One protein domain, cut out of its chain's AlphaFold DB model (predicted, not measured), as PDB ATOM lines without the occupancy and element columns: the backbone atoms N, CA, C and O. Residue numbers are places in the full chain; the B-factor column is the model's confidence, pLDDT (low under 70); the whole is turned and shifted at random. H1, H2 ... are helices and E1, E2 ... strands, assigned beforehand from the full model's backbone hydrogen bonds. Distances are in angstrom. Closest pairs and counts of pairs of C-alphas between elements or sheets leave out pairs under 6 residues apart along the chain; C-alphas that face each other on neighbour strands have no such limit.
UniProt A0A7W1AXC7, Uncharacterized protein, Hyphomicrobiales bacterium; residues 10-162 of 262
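AT A GLANCE: This is residues 10 to 162 of the 262 residues of an uncharacterized protein of Hyphomicrobiales bacterium (UniProt A0A7W1AXC7). H1 and H6 lie side by side, running the same way, and H3 crosses H1; near the first residues of H1 and H6 is a small, strongly twisted three-stranded sheet, with H5 at its edge, while H2 sits alone at the opposite end. Residues 154 to 162 stick out. The 153 printed residues include, in order, H1 H2 H3 E1 E2 H4 H5 E3 H6; the antiparallel sheet runs E2 E1 E3. The class is mostly helix, only just compact, close to loose, with a radius of gyration of the C-alphas of 17.7 A and spans of 53 by 41 by 25 A.

HOW THE PARTS SIT: H1, residues 12 to 24, touches residues 50 to 58 of H3, residues 48 to 65, about perpendicular at 78 degrees; the closest C-alphas, Ala 20 and Ser 54, are 5.2 A apart. H1 touches H6, residues 139 to 160, at a shallow tilt of 21 degrees, the same way; the closest C-alphas, Val 19 and Val 146, are 5.7 A apart. H2, residues 31 to 38, is apart from H1, H3 and H6. E1, residues 77 to 80, and E2, residues 87 to 90, form a hairpin, with N 88 and O 79 2.9 A apart. E1 and E3, residues 134 to 138, are antiparallel, with N 136 and O 78 2.7 A apart. H1, with residues 12 to 15, and H5, residues 119 to 126, with 122 to 126, only graze the sheet. H4, residues 92 to 97, only just touches H3, with 3 pairs of C-alphas within 8 A, the closest Asp 63 and Pro 92 at 7.1 A. E2, H4, H5 and E3 form a split strand-helix-strand unit, two strands running the same way with E1 between them; its crossover is right-handed. Every O i to N i+4 pair is within hydrogen-bond range in H1, H2, H3, H5 and H6, and 1 of 2 in H4.

IN THESE COORDINATES: H1 begins at C-alpha 12, (20.072, -43.134, 8.956), and is 18.1 A long. H3 is 25.7 A long and H6 31.0 A, ending at C-alpha 160, (36.595, -42.371, -17.335).

THE WHOLE: The C-alphas of Asp 124 and Tyr 162, the two farthest apart, are 55.1 A apart. The printed part has no cut; the links H3 to E1 and H4 to H5 are long. Confidence is under 70 at residues 25 to 45, 70 and 158 to 162.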
ATOM      1  N   THR A  10      16.471 -49.532   8.426       94.06
ATOM      2  CA  THR A  10      17.867 -49.236   8.750       94.06
ATOM      3  C   THR A  10      17.941 -47.822   9.326       94.06
ATOM      4  O   THR A  10      17.250 -46.915   8.854       94.06
ATOM      5  N   ARG A  11      18.776 -47.601  10.348       92.81
ATOM      6  CA  ARG A  11      19.013 -46.249  10.881       92.81
ATOM      7  C   ARG A  11      19.673 -45.369   9.835       92.81
ATOM      8  O   ARG A  11      20.488 -45.850   9.057       92.81
ATOM      9  N   LEU A  12      19.410 -44.065   9.873       92.50
ATOM     10  CA  LEU A  12      20.072 -43.134   8.956       92.50
ATOM     11  C   LEU A  12      21.603 -43.202   9.033       92.50
ATOM     12  O   LEU A  12      22.248 -43.205   7.993       92.50
ATOM     13  N   ALA A  13      22.176 -43.323  10.235       87.81
ATOM     14  CA  ALA A  13      23.623 -43.472  10.404       87.81
ATOM     15  C   ALA A  13      24.169 -44.694   9.639       87.81
ATOM     16  O   ALA A  13      25.087 -44.565   8.831       87.81
ATOM     17  N   ASP A  14      23.537 -45.855   9.820       89.50
ATOM     18  CA  ASP A  14      23.907 -47.102   9.142       89.50
ATOM     19  C   ASP A  14      23.655 -47.021   7.623       89.50
ATOM     20  O   ASP A  14      24.419 -47.556   6.817       89.50
ATOM     21  N   ALA A  15      22.608 -46.304   7.206       92.19
ATOM     22  CA  ALA A  15      22.314 -46.044   5.802       92.19
ATOM     23  C   ALA A  15      23.421 -45.215   5.134       92.19
ATOM     24  O   ALA A  15      23.829 -45.542   4.018       92.19
ATOM     25  N   TYR A  16      23.949 -44.193   5.816       90.75
ATOM     26  CA  TYR A  16      25.073 -43.400   5.313       90.75
ATOM     27  C   TYR A  16      26.319 -44.262   5.111       90.75
ATOM     28  O   TYR A  16      26.955 -44.145   4.064       90.75
ATOM     29  N   HIS A  17      26.614 -45.177   6.040       86.69
ATOM     30  CA  HIS A  17      27.708 -46.137   5.881       86.69
ATOM     31  C   HIS A  17      27.520 -47.027   4.650       86.69
ATOM     32  O   HIS A  17      28.428 -47.118   3.832       86.69
ATOM     33  N   ARG A  18      26.331 -47.606   4.438       87.06
ATOM     34  CA  ARG A  18      26.070 -48.441   3.247       87.06
ATOM     35  C   ARG A  18      26.171 -47.667   1.931       87.06
ATOM     36  O   ARG A  18      26.588 -48.213   0.910       87.06
ATOM     37  N   VAL A  19      25.768 -46.397   1.924       88.94
ATOM     38  CA  VAL A  19      25.931 -45.525   0.750       88.94
ATOM     39  C   VAL A  19      27.408 -45.226   0.510       88.94
ATOM     40  O   VAL A  19      27.867 -45.337  -0.627       88.94
ATOM     41  N   ALA A  20      28.148 -44.904   1.571       86.44
ATOM     42  CA  ALA A  20      29.578 -44.649   1.520       86.44
ATOM     43  C   ALA A  20      30.349 -45.878   1.020       86.44
ATOM     44  O   ALA A  20      31.134 -45.771   0.085       86.44
ATOM     45  N   GLU A  21      30.040 -47.072   1.526       83.69
ATOM     46  CA  GLU A  21      30.614 -48.330   1.040       83.69
ATOM     47  C   GLU A  21      30.467 -48.482  -0.473       83.69
ATOM     48  O   GLU A  21      31.391 -48.932  -1.133       83.69
ATOM     49  N   VAL A  22      29.344 -48.078  -1.072       84.19
ATOM     50  CA  VAL A  22      29.160 -48.179  -2.530       84.19
ATOM     51  C   VAL A  22      29.851 -47.060  -3.302       84.19
ATOM     52  O   VAL A  22      30.363 -47.311  -4.403       84.19
ATOM     53  N   LEU A  23      29.891 -45.851  -2.744       78.25
ATOM     54  CA  LEU A  23      30.656 -44.738  -3.308       78.25
ATOM     55  C   LEU A  23      32.154 -45.062  -3.345       78.25
ATOM     56  O   LEU A  23      32.796 -44.811  -4.362       78.25
ATOM     57  N   HIS A  24      32.664 -45.707  -2.294       73.44
ATOM     58  CA  HIS A  24      34.079 -46.014  -2.098       73.44
ATOM     59  C   HIS A  24      34.454 -47.478  -2.399       73.44
ATOM     60  O   HIS A  24      35.631 -47.831  -2.358       73.44
ATOM     61  N   ALA A  25      33.504 -48.357  -2.744       67.38
ATOM     62  CA  ALA A  25      33.794 -49.768  -3.025       67.38
ATOM     63  C   ALA A  25      34.872 -49.876  -4.111       67.38
ATOM     64  O   ALA A  25      34.709 -49.321  -5.178       67.38
ATOM     65  N   GLY A  26      35.978 -50.579  -3.908       59.31
ATOM     66  CA  GLY A  26      37.048 -50.655  -4.916       59.31
ATOM     67  C   GLY A  26      38.079 -49.515  -4.891       59.31
ATOM     68  O   GLY A  26      39.082 -49.628  -5.592       59.31
ATOM     69  N   VAL A  27      37.924 -48.507  -4.023       53.78
ATOM     70  CA  VAL A  27      39.051 -47.661  -3.566       53.78
ATOM     71  C   VAL A  27      40.049 -48.503  -2.747       53.78
ATOM     72  O   VAL A  27      41.257 -48.270  -2.813       53.78
ATOM     73  N   ASP A  28      39.555 -49.578  -2.119       50.00
ATOM     74  CA  ASP A  28      40.315 -50.667  -1.486       50.00
ATOM     75  C   ASP A  28      41.416 -51.286  -2.362       50.00
ATOM     76  O   ASP A  28      42.372 -51.857  -1.836       50.00
ATOM     77  N   TYR A  29      41.299 -51.197  -3.693       47.69
ATOM     78  CA  TYR A  29      42.301 -51.738  -4.614       47.69
ATOM     79  C   TYR A  29      43.324 -50.709  -5.099       47.69
ATOM     80  O   TYR A  29      44.267 -51.111  -5.788       47.69
ATOM     81  N   SER A  30      43.187 -49.429  -4.734       53.16
ATOM     82  CA  SER A  30      44.227 -48.439  -5.016       53.16
ATOM     83  C   SER A  30      45.503 -48.795  -4.248       53.16
ATOM     84  O   SER A  30      45.450 -49.235  -3.096       53.16
ATOM     85  N   GLU A  31      46.662 -48.628  -4.883       52.69
ATOM     86  CA  GLU A  31      47.954 -48.938  -4.255       52.69
ATOM     87  C   GLU A  31      48.159 -48.153  -2.953       52.69
ATOM     88  O   GLU A  31      48.708 -48.679  -1.991       52.69
ATOM     89  N   VAL A  32      47.611 -46.938  -2.879       52.53
ATOM     90  CA  VAL A  32      47.642 -46.080  -1.690       52.53
ATOM     91  C   VAL A  32      46.921 -46.733  -0.504       52.53
ATOM     92  O   VAL A  32      47.486 -46.819   0.583       52.53
ATOM     93  N   VAL A  33      45.712 -47.265  -0.702       55.16
ATOM     94  CA  VAL A  33      44.938 -47.913   0.377       55.16
ATOM     95  C   VAL A  33      45.534 -49.264   0.777       55.16
ATOM     96  O   VAL A  33      45.547 -49.606   1.963       55.16
ATOM     97  N   LYS A  34      46.113 -50.009  -0.175       57.84
ATOM     98  CA  LYS A  34      46.888 -51.224   0.129       57.84
ATOM     99  C   LYS A  34      48.114 -50.910   0.996       57.84
ATOM    100  O   LYS A  34      48.343 -51.607   1.982       57.84
ATOM    101  N   ASN A  35      48.851 -49.844   0.679       55.34
ATOM    102  CA  ASN A  35      50.036 -49.420   1.429       55.34
ATOM    103  C   ASN A  35      49.694 -48.957   2.854       55.34
ATOM    104  O   ASN A  35      50.416 -49.284   3.792       55.34
ATOM    105  N   VAL A  36      48.562 -48.274   3.041       56.34
ATOM    106  CA  VAL A  36      48.081 -47.865   4.373       56.34
ATOM    107  C   VAL A  36      47.640 -49.073   5.215       56.34
ATOM    108  O   VAL A  36      47.956 -49.126   6.404       56.34
ATOM    109  N   ARG A  37      47.006 -50.096   4.610       60.41
ATOM    110  CA  ARG A  37      46.703 -51.373   5.294       60.41
ATOM    111  C   ARG A  37      47.964 -52.126   5.719       60.41
ATOM    112  O   ARG A  37      48.006 -52.660   6.824       60.41
ATOM    113  N   LEU A  38      48.992 -52.160   4.868       61.44
ATOM    114  CA  LEU A  38      50.275 -52.807   5.180       61.44
ATOM    115  C   LEU A  38      50.996 -52.153   6.370       61.44
ATOM    116  O   LEU A  38      51.762 -52.820   7.057       61.44
ATOM    117  N   GLN A  39      50.717 -50.879   6.649       68.19
ATOM    118  CA  GLN A  39      51.250 -50.146   7.802       68.19
ATOM    119  C   GLN A  39      50.462 -50.384   9.108       68.19
ATOM    120  O   GLN A  39      50.761 -49.754  10.119       68.19
ATOM    121  N   GLY A  40      49.469 -51.280   9.112       45.75
ATOM    122  CA  GLY A  40      48.699 -51.632  10.312       45.75
ATOM    123  C   GLY A  40      47.621 -50.617  10.697       45.75
ATOM    124  O   GLY A  40      46.993 -50.758  11.746       45.75
ATOM    125  N   TYR A  41      47.371 -49.612   9.855       47.16
ATOM    126  CA  TYR A  41      46.216 -48.739  10.007       47.16
ATOM    127  C   TYR A  41      44.985 -49.449   9.447       47.16
ATOM    128  O   TYR A  41      44.972 -49.893   8.296       47.16
ATOM    129  N   ASP A  42      43.942 -49.556  10.268       49.66
ATOM    130  CA  ASP A  42      42.658 -50.138   9.885       49.66
ATOM    131  C   ASP A  42      41.954 -49.194   8.890       49.66
ATOM    132  O   ASP A  42      41.111 -48.368   9.242       49.66
ATOM    133  N   ALA A  43      42.368 -49.268   7.622       47.06
ATOM    134  CA  ALA A  43      41.943 -48.406   6.514       47.06
ATOM    135  C   ALA A  43      40.451 -48.553   6.149       47.06
ATOM    136  O   ALA A  43      39.994 -47.996   5.157       47.06
ATOM    137  N   ALA A  44      39.686 -49.324   6.929       51.31
ATOM    138  CA  ALA A  44      38.251 -49.523   6.761       51.31
ATOM    139  C   ALA A  44      37.402 -48.358   7.301       51.31
ATOM    140  O   ALA A  44      36.192 -48.321   7.072       51.31
ATOM    141  N   ARG A  45      37.990 -47.400   8.030       64.94
ATOM    142  CA  ARG A  45      37.234 -46.245   8.522       64.94
ATOM    143  C   ARG A  45      37.188 -45.158   7.462       64.94
ATOM    144  O   ARG A  45      38.127 -44.382   7.322       64.94
ATOM    145  N   LEU A  46      36.053 -45.105   6.769       71.31
ATOM    146  CA  LEU A  46      35.630 -43.931   6.012       71.31
ATOM    147  C   LEU A  46      35.850 -42.680   6.869       71.31
ATOM    148  O   LEU A  46      35.486 -42.658   8.054       71.31
ATOM    149  N   SER A  47      36.460 -41.655   6.282       83.06
ATOM    150  CA  SER A  47      36.680 -40.399   6.986       83.06
ATOM    151  C   SER A  47      35.336 -39.746   7.327       83.06
ATOM    152  O   SER A  47      34.298 -40.013   6.712       83.06
ATOM    153  N   VAL A  48      35.331 -38.860   8.325       83.62
ATOM    154  CA  VAL A  48      34.118 -38.100   8.672       83.62
ATOM    155  C   VAL A  48      33.622 -37.291   7.469       83.62
ATOM    156  O   VAL A  48      32.418 -37.200   7.256       83.62
ATOM    157  N   GLU A  49      34.541 -36.763   6.661       86.88
ATOM    158  CA  GLU A  49      34.229 -36.003   5.449       86.88
ATOM    159  C   GLU A  49      33.587 -36.890   4.370       86.88
ATOM    160  O   GLU A  49      32.604 -36.491   3.748       86.88
ATOM    161  N   GLU A  50      34.072 -38.124   4.190       85.25
ATOM    162  CA  GLU A  50      33.492 -39.104   3.257       85.25
ATOM    163  C   GLU A  50      32.076 -39.520   3.676       85.25
ATOM    164  O   GLU A  50      31.172 -39.662   2.842       85.25
ATOM    165  N   LEU A  51      31.848 -39.667   4.980       85.75
ATOM    166  CA  LEU A  51      30.532 -39.978   5.535       85.75
ATOM    167  C   LEU A  51      29.568 -38.792   5.419       85.75
ATOM    168  O   LEU A  51      28.395 -38.988   5.098       85.75
ATOM    169  N   GLU A  52      30.048 -37.562   5.605       89.06
ATOM    170  CA  GLU A  52      29.264 -36.348   5.358       89.06
ATOM    171  C   GLU A  52      28.918 -36.188   3.869       89.06
ATOM    172  O   GLU A  52      27.762 -35.910   3.539       89.06
ATOM    173  N   ALA A  53      29.859 -36.459   2.960       88.75
ATOM    174  CA  ALA A  53      29.604 -36.486   1.519       88.75
ATOM    175  C   ALA A  53      28.560 -37.550   1.138       88.75
ATOM    176  O   ALA A  53      27.648 -37.290   0.347       88.75
ATOM    177  N   SER A  54      28.643 -38.728   1.755       89.38
ATOM    178  CA  SER A  54      27.686 -39.818   1.562       89.38
ATOM    179  C   SER A  54      26.296 -39.465   2.090       89.38
ATOM    180  O   SER A  54      25.298 -39.748   1.423       89.38
ATOM    181  N   ALA A  55      26.213 -38.785   3.238       92.44
ATOM    182  CA  ALA A  55      24.961 -38.261   3.770       92.44
ATOM    183  C   ALA A  55      24.345 -37.217   2.825       92.44
ATOM    184  O   ALA A  55      23.168 -37.329   2.481       92.44
ATOM    185  N   MET A  56      25.130 -36.253   2.329       92.75
ATOM    186  CA  MET A  56      24.653 -35.267   1.349       92.75
ATOM    187  C   MET A  56      24.114 -35.937   0.079       92.75
ATOM    188  O   MET A  56      23.006 -35.628  -0.359       92.75
ATOM    189  N   ALA A  57      24.849 -36.908  -0.471       91.19
ATOM    190  CA  ALA A  57      24.427 -37.664  -1.647       91.19
ATOM    191  C   ALA A  57      23.148 -38.486  -1.399       91.19
ATOM    192  O   ALA A  57      22.305 -38.629  -2.291       91.19
ATOM    193  N   PHE A  58      22.985 -39.038  -0.198       94.38
ATOM    194  CA  PHE A  58      21.771 -39.746   0.196       94.38
ATOM    195  C   PHE A  58      20.565 -38.796   0.257       94.38
ATOM    196  O   PHE A  58      19.531 -39.079  -0.349       94.38
ATOM    197  N   TRP A  59      20.713 -37.632   0.895       95.12
ATOM    198  CA  TRP A  59      19.649 -36.627   0.987       95.12
ATOM    199  C   TRP A  59      19.283 -35.994  -0.351       95.12
ATOM    200  O   TRP A  59      18.105 -35.768  -0.605       95.12
ATOM    201  N   GLU A  60      20.252 -35.765  -1.234       93.75
ATOM    202  CA  GLU A  60      20.000 -35.300  -2.601       93.75
ATOM    203  C   GLU A  60      19.090 -36.276  -3.367       93.75
ATOM    204  O   GLU A  60      18.178 -35.858  -4.092       93.75
ATOM    205  N   GLN A  61      19.308 -37.583  -3.185       93.12
ATOM    206  CA  GLN A  61      18.486 -38.619  -3.809       93.12
ATOM    207  C   GLN A  61      17.067 -38.627  -3.228       93.12
ATOM    208  O   GLN A  61      16.102 -38.734  -3.988       93.12
ATOM    209  N   ILE A  62      16.935 -38.474  -1.906       94.56
ATOM    210  CA  ILE A  62      15.632 -38.340  -1.241       94.56
ATOM    211  C   ILE A  62      14.898 -37.121  -1.793       94.56
ATOM    212  O   ILE A  62      13.811 -37.272  -2.347       94.56
ATOM    213  N   ASP A  63      15.512 -35.941  -1.751       94.75
ATOM    214  CA  ASP A  63      14.905 -34.696  -2.232       94.75
ATOM    215  C   ASP A  63      14.514 -34.783  -3.715       94.75
ATOM    216  O   ASP A  63      13.509 -34.215  -4.139       94.75
ATOM    217  N   SER A  64      15.290 -35.508  -4.522       92.06
ATOM    218  CA  SER A  64      14.976 -35.728  -5.935       92.06
ATOM    219  C   SER A  64      13.807 -36.692  -6.142       92.06
ATOM    220  O   SER A  64      13.029 -36.489  -7.071       92.06
ATOM    221  N   SER A  65      13.643 -37.695  -5.274       92.44
ATOM    222  CA  SER A  65      12.524 -38.649  -5.338       92.44
ATOM    223  C   SER A  65      11.163 -38.024  -5.013       92.44
ATOM    224  O   SER A  65      10.142 -38.543  -5.448       92.44
ATOM    225  N   HIS A  66      11.148 -36.896  -4.299       90.69
ATOM    226  CA  HIS A  66       9.933 -36.134  -3.980       90.69
ATOM    227  C   HIS A  66       9.559 -35.106  -5.058       90.69
ATOM    228  O   HIS A  66       8.509 -34.472  -4.983       90.69
ATOM    229  N   LYS A  67      10.384 -34.934  -6.101       88.56
ATOM    230  CA  LYS A  67      10.047 -34.047  -7.222       88.56
ATOM    231  C   LYS A  67       9.063 -34.757  -8.161       88.56
ATOM    232  O   LYS A  67       9.384 -35.839  -8.652       88.56
ATOM    233  N   PRO A  68       7.951 -34.113  -8.567       79.12
ATOM    234  CA  PRO A  68       6.875 -34.740  -9.351       79.12
ATOM    235  C   PRO A  68       7.287 -35.223 -10.754       79.12
ATOM    236  O   PRO A  68       6.504 -35.857 -11.451       79.12
ATOM    237  N   ARG A  69       8.510 -34.917 -11.200       75.06
ATOM    238  CA  ARG A  69       9.011 -35.247 -12.543       75.06
ATOM    239  C   ARG A  69       9.573 -36.663 -12.662       75.06
ATOM    240  O   ARG A  69       9.697 -37.165 -13.773       75.06
ATOM    241  N   LEU A  70       9.947 -37.292 -11.550       68.12
ATOM    242  CA  LEU A  70      10.443 -38.663 -11.537       68.12
ATOM    243  C   LEU A  70       9.299 -39.553 -11.062       68.12
ATOM    244  O   LEU A  70       9.009 -39.566  -9.876       68.12
ATOM    245  N   GLY A  71       8.651 -40.295 -11.961       77.69
ATOM    246  CA  GLY A  71       7.553 -41.225 -11.641       77.69
ATOM    247  C   GLY A  71       7.941 -42.429 -10.763       77.69
ATOM    248  O   GLY A  71       7.380 -43.509 -10.921       77.69
ATOM    249  N   GLY A  72       8.939 -42.288  -9.889       83.62
ATOM    250  CA  GLY A  72       9.300 -43.261  -8.868       83.62
ATOM    251  C   GLY A  72       8.569 -42.988  -7.555       83.62
ATOM    252  O   GLY A  72       8.152 -41.868  -7.283       83.62
ATOM    253  N   GLN A  73       8.438 -44.018  -6.717       89.25
ATOM    254  CA  GLN A  73       7.898 -43.840  -5.368       89.25
ATOM    255  C   GLN A  73       8.824 -42.936  -4.534       89.25
ATOM    256  O   GLN A  73      10.038 -43.186  -4.535       89.25
ATOM    257  N   PRO A  74       8.302 -41.929  -3.820       94.00
ATOM    258  CA  PRO A  74       9.118 -41.071  -2.969       94.00
ATOM    259  C   PRO A  74       9.794 -41.890  -1.866       94.00
ATOM    260  O   PRO A  74       9.231 -42.867  -1.372       94.00
ATOM    261  N   ILE A  75      11.024 -41.523  -1.502       95.06
ATOM    262  CA  ILE A  75      11.724 -42.135  -0.368       95.06
ATOM    263  C   ILE A  75      11.247 -41.443   0.906       95.06
ATOM    264  O   ILE A  75      11.494 -40.252   1.099       95.06
ATOM    265  N   GLU A  76      10.572 -42.181   1.777       95.62
ATOM    266  CA  GLU A  76      10.093 -41.652   3.054       95.62
ATOM    267  C   GLU A  76      11.124 -41.845   4.167       95.62
ATOM    268  O   GLU A  76      11.806 -42.871   4.243       95.62
ATOM    269  N   ILE A  77      11.196 -40.864   5.068       96.44
ATOM    270  CA  ILE A  77      11.966 -40.972   6.305       96.44
ATOM    271  C   ILE A  77      11.009 -41.281   7.440       96.44
ATOM    272  O   ILE A  77       9.981 -40.631   7.604       96.44
ATOM    273  N   TRP A  78      11.361 -42.274   8.239       96.88
ATOM    274  CA  TRP A  78      10.557 -42.729   9.358       96.88
ATOM    275  C   TRP A  78      11.222 -42.322  10.663       96.88
ATOM    276  O   TRP A  78      12.443 -42.263  10.761       96.88
ATOM    277  N   ALA A  79      10.419 -42.040  11.672       95.38
ATOM    278  CA  ALA A  79      10.877 -41.767  13.019       95.38
ATOM    279  C   ALA A  79      10.237 -42.750  13.987       95.38
ATOM    280  O   ALA A  79       9.018 -42.931  13.980       95.38
ATOM    281  N   GLU A  80      11.064 -43.366  14.820       93.56
ATOM    282  CA  GLU A  80      10.602 -44.255  15.880       93.56
ATOM    283  C   GLU A  80      10.262 -43.453  17.140       93.56
ATOM    284  O   GLU A  80      11.082 -42.684  17.658       93.56
ATOM    285  N   GLN A  81       9.045 -43.642  17.648       91.19
ATOM    286  CA  GLN A  81       8.627 -43.109  18.938       91.19
ATOM    287  C   GLN A  81       9.320 -43.871  20.080       91.19
ATOM    288  O   GLN A  81       9.122 -45.078  20.213       91.19
ATOM    289  N   PRO A  82      10.053 -43.194  20.981       85.06
ATOM    290  CA  PRO A  82      10.881 -43.868  21.982       85.06
ATOM    291  C   PRO A  82      10.091 -44.610  23.070       85.06
ATOM    292  O   PRO A  82      10.665 -45.440  23.764       85.06
ATOM    293  N   LEU A  83       8.809 -44.280  23.269       86.25
ATOM    294  CA  LEU A  83       7.969 -44.891  24.307       86.25
ATOM    295  C   LEU A  83       7.104 -46.036  23.774       86.25
ATOM    296  O   LEU A  83       6.877 -47.006  24.487       86.25
ATOM    297  N   THR A  84       6.606 -45.911  22.546       88.31
ATOM    298  CA  THR A  84       5.636 -46.851  21.964       88.31
ATOM    299  C   THR A  84       6.260 -47.775  20.920       88.31
ATOM    300  O   THR A  84       5.648 -48.776  20.567       88.31
ATOM    301  N   GLY A  85       7.437 -47.431  20.379       89.06
ATOM    302  CA  GLY A  85       8.020 -48.092  19.208       89.06
ATOM    303  C   GLY A  85       7.257 -47.819  17.906       89.06
ATOM    304  O   GLY A  85       7.579 -48.396  16.868       89.06
ATOM    305  N   ALA A  86       6.234 -46.955  17.928       91.62
ATOM    306  CA  ALA A  86       5.451 -46.640  16.742       91.62
ATOM    307  C   ALA A  86       6.296 -45.876  15.718       91.62
ATOM    308  O   ALA A  86       7.057 -44.968  16.061       91.62
ATOM    309  N   LEU A  87       6.124 -46.226  14.445       95.25
ATOM    310  CA  LEU A  87       6.815 -45.590  13.334       95.25
ATOM    311  C   LEU A  87       5.951 -44.488  12.727       95.25
ATOM    312  O   LEU A  87       4.812 -44.719  12.322       95.25
ATOM    313  N   VAL A  88       6.516 -43.290  12.626       95.94
ATOM    314  CA  VAL A  88       5.847 -42.115  12.068       95.94
ATOM    315  C   VAL A  88       6.629 -41.622  10.860       95.94
ATOM    316  O   VAL A  88       7.807 -41.293  10.979       95.94
ATOM    317  N   SER A  89       5.975 -41.547   9.702       96.56
ATOM    318  CA  SER A  89       6.571 -40.954   8.502       96.56
ATOM    319  C   SER A  89       6.717 -39.436   8.673       96.56
ATOM    320  O   SER A  89       5.785 -38.745   9.120       96.56
ATOM    321  N   ILE A  90       7.912 -38.931   8.364       95.62
ATOM    322  CA  ILE A  90       8.303 -37.524   8.400       95.62
ATOM    323  C   ILE A  90       8.614 -37.074   6.978       95.62
ATOM    324  O   ILE A  90       9.416 -37.685   6.271       95.62
ATOM    325  N   ASP A  91       8.022 -35.946   6.604       94.19
ATOM    326  CA  ASP A  91       8.338 -35.264   5.361       94.19
ATOM    327  C   ASP A  91       9.816 -34.812   5.353       94.19
ATOM    328  O   ASP A  91      10.240 -34.072   6.257       94.19
ATOM    329  N   PRO A  92      10.623 -35.221   4.354       94.06
ATOM    330  CA  PRO A  92      12.007 -34.780   4.223       94.06
ATOM    331  C   PRO A  92      12.185 -33.258   4.208       94.06
ATOM    332  O   PRO A  92      13.237 -32.785   4.652       94.06
ATOM    333  N   ASP A  93      11.198 -32.489   3.742       93.50
ATOM    334  CA  ASP A  93      11.273 -31.026   3.704       93.50
ATOM    335  C   ASP A  93      11.292 -30.417   5.108       93.50
ATOM    336  O   ASP A  93      12.054 -29.481   5.363       93.50
ATOM    337  N   ILE A  94      10.573 -31.013   6.066       94.44
ATOM    338  CA  ILE A  94      10.645 -30.608   7.476       94.44
ATOM    339  C   ILE A  94      12.088 -30.752   7.972       94.44
ATOM    340  O   ILE A  94      12.622 -29.848   8.618       94.44
ATOM    341  N   LEU A  95      12.761 -31.848   7.611       94.12
ATOM    342  CA  LEU A  95      14.128 -32.141   8.047       94.12
ATOM    343  C   LEU A  95      15.185 -31.201   7.444       94.12
ATOM    344  O   LEU A  95      16.282 -31.134   7.993       94.12
ATOM    345  N   LYS A  96      14.883 -30.438   6.379       92.50
ATOM    346  CA  LYS A  96      15.786 -29.380   5.864       92.50
ATOM    347  C   LYS A  96      15.965 -28.248   6.863       92.50
ATOM    348  O   LYS A  96      17.050 -27.689   6.971       92.50
ATOM    349  N   SER A  97      14.892 -27.914   7.577       90.50
ATOM    350  CA  SER A  97      14.893 -26.832   8.563       90.50
ATOM    351  C   SER A  97      15.532 -27.235   9.894       90.50
ATOM    352  O   SER A  97      15.960 -26.373  10.656       90.50
ATOM    353  N   VAL A  98      15.643 -28.541  10.167       90.06
ATOM    354  CA  VAL A  98      16.169 -29.052  11.435       90.06
ATOM    355  C   VAL A  98      17.700 -29.106  11.408       90.06
ATOM    356  O   VAL A  98      18.272 -29.872  10.625       90.06
ATOM    357  N   PRO A  99      18.392 -28.378  12.305       80.88
ATOM    358  CA  PRO A  99      19.845 -28.442  12.397       80.88
ATOM    359  C   PRO A  99      20.328 -29.871  12.650       80.88
ATOM    360  O   PRO A  99      19.818 -30.555  13.537       80.88
ATOM    361  N   PHE A 100      21.334 -30.306  11.890       85.56
ATOM    362  CA  PHE A 100      22.009 -31.606  12.025       85.56
ATOM    363  C   PHE A 100      21.149 -32.863  11.801       85.56
ATOM    364  O   PHE A 100      21.693 -33.963  11.812       85.56
ATOM    365  N   ALA A 101      19.845 -32.753  11.518       89.75
ATOM    366  CA  ALA A 101      19.022 -33.930  11.215       89.75
ATOM    367  C   ALA A 101      19.526 -34.677   9.970       89.75
ATOM    368  O   ALA A 101      19.482 -35.905   9.905       89.75
ATOM    369  N   ARG A 102      20.047 -33.918   9.001       92.75
ATOM    370  CA  ARG A 102      20.612 -34.438   7.753       92.75
ATOM    371  C   ARG A 102      22.114 -34.734   7.817       92.75
ATOM    372  O   ARG A 102      22.668 -35.238   6.846       92.75
ATOM    373  N   SER A 103      22.785 -34.416   8.927       89.25
ATOM    374  CA  SER A 103      24.219 -34.682   9.060       89.25
ATOM    375  C   SER A 103      24.475 -36.125   9.488       89.25
ATOM    376  O   SER A 103      23.662 -36.740  10.183       89.25
ATOM    377  N   TYR A 104      25.641 -36.647   9.106       84.25
ATOM    378  CA  TYR A 104      26.089 -37.980   9.506       84.25
ATOM    379  C   TYR A 104      26.175 -38.133  11.038       84.25
ATOM    380  O   TYR A 104      25.707 -39.125  11.588       84.25
ATOM    381  N   LYS A 105      26.727 -37.130  11.738       79.44
ATOM    382  CA  LYS A 105      27.075 -37.226  13.171       79.44
ATOM    383  C   LYS A 105      25.881 -37.359  14.111       79.44
ATOM    384  O   LYS A 105      26.030 -37.899  15.203       79.44
ATOM    385  N   VAL A 106      24.737 -36.792  13.743       75.25
ATOM    386  CA  VAL A 106      23.617 -36.619  14.673       75.25
ATOM    387  C   VAL A 106      22.419 -37.446  14.250       75.25
ATOM    388  O   VAL A 106      21.853 -38.123  15.107       75.25
ATOM    389  N   GLY A 107      22.020 -37.373  12.970       76.75
ATOM    390  CA  GLY A 107      20.922 -38.166  12.400       76.75
ATOM    391  C   GLY A 107      19.642 -38.200  13.249       76.75
ATOM    392  O   GLY A 107      18.923 -39.196  13.233       76.75
ATOM    393  N   SER A 108      19.391 -37.163  14.055       85.69
ATOM    394  CA  SER A 108      18.375 -37.158  15.110       85.69
ATOM    395  C   SER A 108      17.794 -35.766  15.324       85.69
ATOM    396  O   SER A 108      18.350 -34.753  14.899       85.69
ATOM    397  N   LEU A 109      16.663 -35.715  16.029       90.94
ATOM    398  CA  LEU A 109      15.942 -34.479  16.341       90.94
ATOM    399  C   LEU A 109      16.409 -33.827  17.656       90.94
ATOM    400  O   LEU A 109      15.740 -32.936  18.177       90.94
ATOM    401  N   ALA A 110      17.558 -34.240  18.203       88.81
ATOM    402  CA  ALA A 110      18.059 -33.759  19.494       88.81
ATOM    403  C   ALA A 110      18.303 -32.242  19.538       88.81
ATOM    404  O   ALA A 110      18.136 -31.617  20.586       88.81
ATOM    405  N   TYR A 111      18.652 -31.641  18.400       88.50
ATOM    406  CA  TYR A 111      18.932 -30.207  18.291       88.50
ATOM    407  C   TYR A 111      17.706 -29.374  17.914       88.50
ATOM    408  O   TYR A 111      17.810 -28.153  17.771       88.50
ATOM    409  N   LEU A 112      16.531 -29.999  17.792       91.00
ATOM    410  CA  LEU A 112      15.292 -29.278  17.548       91.00
ATOM    411  C   LEU A 112      14.905 -28.476  18.797       91.00
ATOM    412  O   LEU A 112      14.464 -29.023  19.809       91.00
ATOM    413  N   ARG A 113      15.084 -27.154  18.739       92.00
ATOM    414  CA  ARG A 113      14.770 -26.257  19.858       92.00
ATOM    415  C   ARG A 113      13.262 -25.982  19.952       92.00
ATOM    416  O   ARG A 113      12.614 -25.877  18.914       92.00
ATOM    417  N   PRO A 114      12.714 -25.722  21.156       94.62
ATOM    418  CA  PRO A 114      11.298 -25.379  21.341       94.62
ATOM    419  C   PRO A 114      10.782 -24.181  20.533       94.62
ATOM    420  O   PRO A 114       9.590 -24.103  20.259       94.62
ATOM    421  N   LYS A 115      11.667 -23.248  20.152       94.62
ATOM    422  CA  LYS A 115      11.329 -22.079  19.320       94.62
ATOM    423  C   LYS A 115      11.169 -22.410  17.828       94.62
ATOM    424  O   LYS A 115      10.752 -21.547  17.066       94.62
ATOM    425  N   HIS A 116      11.533 -23.616  17.396       94.62
ATOM    426  CA  HIS A 116      11.466 -24.008  15.992       94.62
ATOM    427  C   HIS A 116      10.007 -24.234  15.545       94.62
ATOM    428  O   HIS A 116       9.258 -24.860  16.301       94.62
ATOM    429  N   PRO A 117       9.595 -23.815  14.328       95.12
ATOM    430  CA  PRO A 117       8.197 -23.896  13.879       95.12
ATOM    431  C   PRO A 117       7.597 -25.303  13.977       95.12
ATOM    432  O   PRO A 117       6.480 -25.485  14.453       95.12
ATOM    433  N   TYR A 118       8.380 -26.318  13.611       94.81
ATOM    434  CA  TYR A 118       7.940 -27.715  13.619       94.81
ATOM    435  C   TYR A 118       8.084 -28.418  14.979       94.81
ATOM    436  O   TYR A 118       7.749 -29.595  15.092       94.81
ATOM    437  N   PHE A 119       8.581 -27.741  16.025       95.06
ATOM    438  CA  PHE A 119       8.841 -28.391  17.315       95.06
ATOM    439  C   PHE A 119       7.576 -28.963  17.946       95.06
ATOM    440  O   PHE A 119       7.584 -30.117  18.360       95.06
ATOM    441  N   ARG A 120       6.491 -28.175  18.014       95.56
ATOM    442  CA  ARG A 120       5.227 -28.630  18.618       95.56
ATOM    443  C   ARG A 120       4.645 -29.800  17.834       95.56
ATOM    444  O   ARG A 120       4.450 -30.859  18.404       95.56
ATOM    445  N   GLN A 121       4.524 -29.648  16.515       95.25
ATOM    446  CA  GLN A 121       4.015 -30.699  15.634       95.25
ATOM    447  C   GLN A 121       4.783 -32.023  15.787       95.25
ATOM    448  O   GLN A 121       4.170 -33.083  15.879       95.25
ATOM    449  N   LEU A 122       6.120 -31.979  15.822       94.75
ATOM    450  CA  LEU A 122       6.939 -33.180  15.989       94.75
ATOM    451  C   LEU A 122       6.868 -33.731  17.417       94.75
ATOM    452  O   LEU A 122       6.774 -34.940  17.580       94.75
ATOM    453  N   ALA A 123       6.870 -32.877  18.444       94.75
ATOM    454  CA  ALA A 123       6.745 -33.304  19.839       94.75
ATOM    455  C   ALA A 123       5.390 -33.963  20.132       94.75
ATOM    456  O   ALA A 123       5.350 -34.938  20.878       94.75
ATOM    457  N   ASP A 124       4.312 -33.467  19.528       94.56
ATOM    458  CA  ASP A 124       2.965 -34.016  19.696       94.56
ATOM    459  C   ASP A 124       2.828 -35.359  18.963       94.56
ATOM    460  O   ASP A 124       2.227 -36.295  19.485       94.56
ATOM    461  N   ARG A 125       3.444 -35.493  17.778       94.75
ATOM    462  CA  ARG A 125       3.416 -36.738  16.989       94.75
ATOM    463  C   ARG A 125       4.394 -37.806  17.462       94.75
ATOM    464  O   ARG A 125       4.125 -38.977  17.227       94.75
ATOM    465  N   LEU A 126       5.541 -37.440  18.032       93.94
ATOM    466  CA  LEU A 126       6.623 -38.379  18.370       93.94
ATOM    467  C   LEU A 126       6.807 -38.581  19.878       93.94
ATOM    468  O   LEU A 126       7.509 -39.499  20.301       93.94
ATOM    469  N   GLY A 127       6.189 -37.722  20.687       91.12
ATOM    470  CA  GLY A 127       6.401 -37.660  22.124       91.12
ATOM    471  C   GLY A 127       7.672 -36.901  22.514       91.12
ATOM    472  O   GLY A 127       8.518 -36.532  21.695       91.12
ATOM    473  N   ARG A 128       7.816 -36.652  23.819       89.56
ATOM    474  CA  ARG A 128       9.020 -36.057  24.417       89.56
ATOM    475  C   ARG A 128       9.791 -37.130  25.198       89.56
ATOM    476  O   ARG A 128       9.152 -37.954  25.846       89.56
ATOM    477  N   PRO A 129      11.137 -37.102  25.212       90.25
ATOM    478  CA  PRO A 129      12.022 -36.131  24.560       90.25
ATOM    479  C   PRO A 129      12.384 -36.497  23.106       90.25
ATOM    480  O   PRO A 129      12.794 -37.621  22.824       90.25
ATOM    481  N   LEU A 130      12.356 -35.504  22.204       91.06
ATOM    482  CA  LEU A 130      12.690 -35.669  20.776       91.06
ATOM    483  C   LEU A 130      14.136 -36.118  20.514       91.06
ATOM    484  O   LEU A 130      14.417 -36.724  19.487       91.06
ATOM    485  N   GLY A 131      15.057 -35.880  21.452       89.38
ATOM    486  CA  GLY A 131      16.444 -36.337  21.326       89.38
ATOM    487  C   GLY A 131      16.630 -37.854  21.387       89.38
ATOM    488  O   GLY A 131      17.716 -38.334  21.084       89.38
ATOM    489  N   ARG A 132      15.593 -38.612  21.764       89.81
ATOM    490  CA  ARG A 132      15.605 -40.084  21.725       89.81
ATOM    491  C   ARG A 132      14.994 -40.659  20.449       89.81
ATOM    492  O   ARG A 132      15.070 -41.867  20.254       89.81
ATOM    493  N   VAL A 133      14.396 -39.817  19.606       91.94
ATOM    494  CA  VAL A 133      13.814 -40.243  18.334       91.94
ATOM    495  C   VAL A 133      14.937 -40.633  17.384       91.94
ATOM    496  O   VAL A 133      15.850 -39.844  17.126       91.94
ATOM    497  N   GLN A 134      14.844 -41.845  16.846       91.31
ATOM    498  CA  GLN A 134      15.750 -42.342  15.819       91.31
ATOM    499  C   GLN A 134      15.102 -42.169  14.452       91.31
ATOM    500  O   GLN A 134      13.935 -42.516  14.268       91.31
ATOM    501  N   LEU A 135      15.869 -41.635  13.504       94.69
ATOM    502  CA  LEU A 135      15.455 -41.550  12.113       94.69
ATOM    503  C   LEU A 135      15.887 -42.815  11.369       94.69
ATOM    504  O   LEU A 135      17.037 -43.261  11.461       94.69
ATOM    505  N   LEU A 136      14.948 -43.376  10.624       95.69
ATOM    506  CA  LEU A 136      15.035 -44.649   9.936       95.69
ATOM    507  C   LEU A 136      14.659 -44.470   8.461       95.69
ATOM    508  O   LEU A 136      13.892 -43.581   8.090       95.69
ATOM    509  N   VAL A 137      15.159 -45.371   7.628       96.69
ATOM    510  CA  VAL A 137      14.748 -45.538   6.233       96.69
ATOM    511  C   VAL A 137      14.382 -47.000   6.005       96.69
ATOM    512  O   VAL A 137      14.959 -47.887   6.633       96.69
ATOM    513  N   ARG A 138      13.421 -47.270   5.118       97.50
ATOM    514  CA  ARG A 138      13.095 -48.648   4.732       97.50
ATOM    515  C   ARG A 138      14.269 -49.281   3.990       97.50
ATOM    516  O   ARG A 138      14.901 -48.644   3.145       97.50
ATOM    517  N   ASP A 139      14.505 -50.562   4.233       97.06
ATOM    518  CA  ASP A 139      15.588 -51.308   3.587       97.06
ATOM    519  C   ASP A 139      15.415 -51.373   2.068       97.06
ATOM    520  O   ASP A 139      16.393 -51.309   1.323       97.06
ATOM    521  N   THR A 140      14.170 -51.445   1.592       96.62
ATOM    522  CA  THR A 140      13.832 -51.424   0.161       96.62
ATOM    523  C   THR A 140      14.217 -50.100  -0.499       96.62
ATOM    524  O   THR A 140      14.788 -50.096  -1.595       96.62
ATOM    525  N   ASP A 141      13.964 -48.982   0.181       96.50
ATOM    526  CA  ASP A 141      14.337 -47.647  -0.280       96.50
ATOM    527  C   ASP A 141      15.850 -47.454  -0.258       96.50
ATOM    528  O   ASP A 141      16.431 -46.994  -1.243       96.50
ATOM    529  N   LEU A 142      16.509 -47.889   0.816       95.75
ATOM    530  CA  LEU A 142      17.962 -47.856   0.922       95.75
ATOM    531  C   LEU A 142      18.626 -48.693  -0.178       95.75
ATOM    532  O   LEU A 142      19.530 -48.210  -0.860       95.75
ATOM    533  N   ALA A 143      18.147 -49.915  -0.417       94.94
ATOM    534  CA  ALA A 143      18.652 -50.782  -1.479       94.94
ATOM    535  C   ALA A 143      18.500 -50.141  -2.867       94.94
ATOM    536  O   ALA A 143      19.377 -50.296  -3.722       94.94
ATOM    537  N   ARG A 144      17.413 -49.394  -3.096       93.94
ATOM    538  CA  ARG A 144      17.208 -48.616  -4.322       93.94
ATOM    539  C   ARG A 144      18.237 -47.493  -4.454       93.94
ATOM    540  O   ARG A 144      18.897 -47.431  -5.491       93.94
ATOM    541  N   VAL A 145      18.447 -46.680  -3.414       94.25
ATOM    542  CA  VAL A 145      19.467 -45.611  -3.427       94.25
ATOM    543  C   VAL A 145      20.860 -46.182  -3.692       94.25
ATOM    544  O   VAL A 145      21.582 -45.703  -4.569       94.25
ATOM    545  N   VAL A 146      21.215 -47.256  -2.988       92.94
ATOM    546  CA  VAL A 146      22.494 -47.955  -3.146       92.94
ATOM    547  C   VAL A 146      22.656 -48.499  -4.571       92.94
ATOM    548  O   VAL A 146      23.703 -48.316  -5.197       92.94
ATOM    549  N   ARG A 147      21.617 -49.129  -5.133       92.25
ATOM    550  CA  ARG A 147      21.622 -49.641  -6.513       92.25
ATOM    551  C   ARG A 147      21.815 -48.521  -7.534       92.25
ATOM    552  O   ARG A 147      22.609 -48.692  -8.463       92.25
ATOM    553  N   ASP A 148      21.111 -47.405  -7.380       90.00
ATOM    554  CA  ASP A 148      21.202 -46.270  -8.299       90.00
ATOM    555  C   ASP A 148      22.587 -45.622  -8.240       90.00
ATOM    556  O   ASP A 148      23.202 -45.397  -9.285       90.00
ATOM    557  N   ARG A 149      23.154 -45.440  -7.041       89.00
ATOM    558  CA  ARG A 149      24.528 -44.939  -6.875       89.00
ATOM    559  C   ARG A 149      25.557 -45.892  -7.484       89.00
ATOM    560  O   ARG A 149      26.419 -45.442  -8.239       89.00
ATOM    561  N   ARG A 150      25.412 -47.208  -7.287       88.00
ATOM    562  CA  ARG A 150      26.269 -48.218  -7.936       88.00
ATOM    563  C   ARG A 150      26.196 -48.135  -9.464       88.00
ATOM    564  O   ARG A 150      27.221 -48.250 -10.133       88.00
ATOM    565  N   ARG A 151      25.002 -47.939 -10.033       87.44
ATOM    566  CA  ARG A 151      24.805 -47.782 -11.487       87.44
ATOM    567  C   ARG A 151      25.449 -46.504 -12.013       87.44
ATOM    568  O   ARG A 151      26.153 -46.564 -13.018       87.44
ATOM    569  N   THR A 152      25.224 -45.373 -11.348       85.81
ATOM    570  CA  THR A 152      25.815 -44.082 -11.724       85.81
ATOM    571  C   THR A 152      27.333 -44.149 -11.689       85.81
ATOM    572  O   THR A 152      27.983 -43.728 -12.642       85.81
ATOM    573  N   ARG A 153      27.896 -44.771 -10.652       83.00
ATOM    574  CA  ARG A 153      29.334 -44.982 -10.551       83.00
ATOM    575  C   ARG A 153      29.875 -45.859 -11.678       83.00
ATOM    576  O   ARG A 153      30.775 -45.416 -12.375       83.00
ATOM    577  N   LYS A 154      29.288 -47.036 -11.931       81.38
ATOM    578  CA  LYS A 154      29.707 -47.903 -13.052       81.38
ATOM    579  C   LYS A 154      29.676 -47.179 -14.400       81.38
ATOM    580  O   LYS A 154      30.532 -47.408 -15.244       81.38
ATOM    581  N   ARG A 155      28.688 -46.304 -14.613       81.19
ATOM    582  CA  ARG A 155      28.608 -45.469 -15.821       81.19
ATOM    583  C   ARG A 155      29.719 -44.426 -15.879       81.19
ATOM    584  O   ARG A 155      30.182 -44.137 -16.972       81.19
ATOM    585  N   LYS A 156      30.110 -43.855 -14.738       78.94
ATOM    586  CA  LYS A 156      31.215 -42.901 -14.644       78.94
ATOM    587  C   LYS A 156      32.561 -43.595 -14.861       78.94
ATOM    588  O   LYS A 156      33.297 -43.182 -15.735       78.94
ATOM    589  N   GLU A 157      32.816 -44.716 -14.195       72.50
ATOM    590  CA  GLU A 157      34.023 -45.527 -14.415       72.50
ATOM    591  C   GLU A 157      34.127 -46.021 -15.856       72.50
ATOM    592  O   GLU A 157      35.186 -45.931 -16.452       72.50
ATOM    593  N   GLY A 158      33.026 -46.474 -16.461       65.62
ATOM    594  CA  GLY A 158      33.019 -46.844 -17.877       65.62
ATOM    595  C   GLY A 158      33.234 -45.664 -18.834       65.62
ATOM    596  O   GLY A 158      33.601 -45.893 -19.980       65.62
ATOM    597  N   ARG A 159      33.001 -44.422 -18.389       60.28
ATOM    598  CA  ARG A 159      33.306 -43.199 -19.150       60.28
ATOM    599  C   ARG A 159      34.727 -42.702 -18.922       60.28
ATOM    600  O   ARG A 159      35.282 -42.157 -19.856       60.28
ATOM    601  N   ASP A 160      35.272 -42.874 -17.720       57.25
ATOM    602  CA  ASP A 160      36.595 -42.371 -17.335       57.25
ATOM    603  C   ASP A 160      37.708 -43.395 -17.652       57.25
ATOM    604  O   ASP A 160      38.822 -43.011 -17.985       57.25
ATOM    605  N   ALA A 161      37.412 -44.703 -17.606       54.12
ATOM    606  CA  ALA A 161      38.319 -45.777 -18.042       54.12
ATOM    607  C   ALA A 161      38.396 -45.908 -19.573       54.12
ATOM    608  O   ALA A 161      39.264 -46.598 -20.104       54.12
ATOM    609  N   TYR A 162      37.477 -45.257 -20.280       47.06
ATOM    610  CA  TYR A 162      37.624 -44.954 -21.690       47.06
ATOM    611  C   TYR A 162      38.203 -43.537 -21.745       47.06
ATOM    612  O   TYR A 162      37.464 -42.567 -21.597       47.06
TER     613      TYR A 162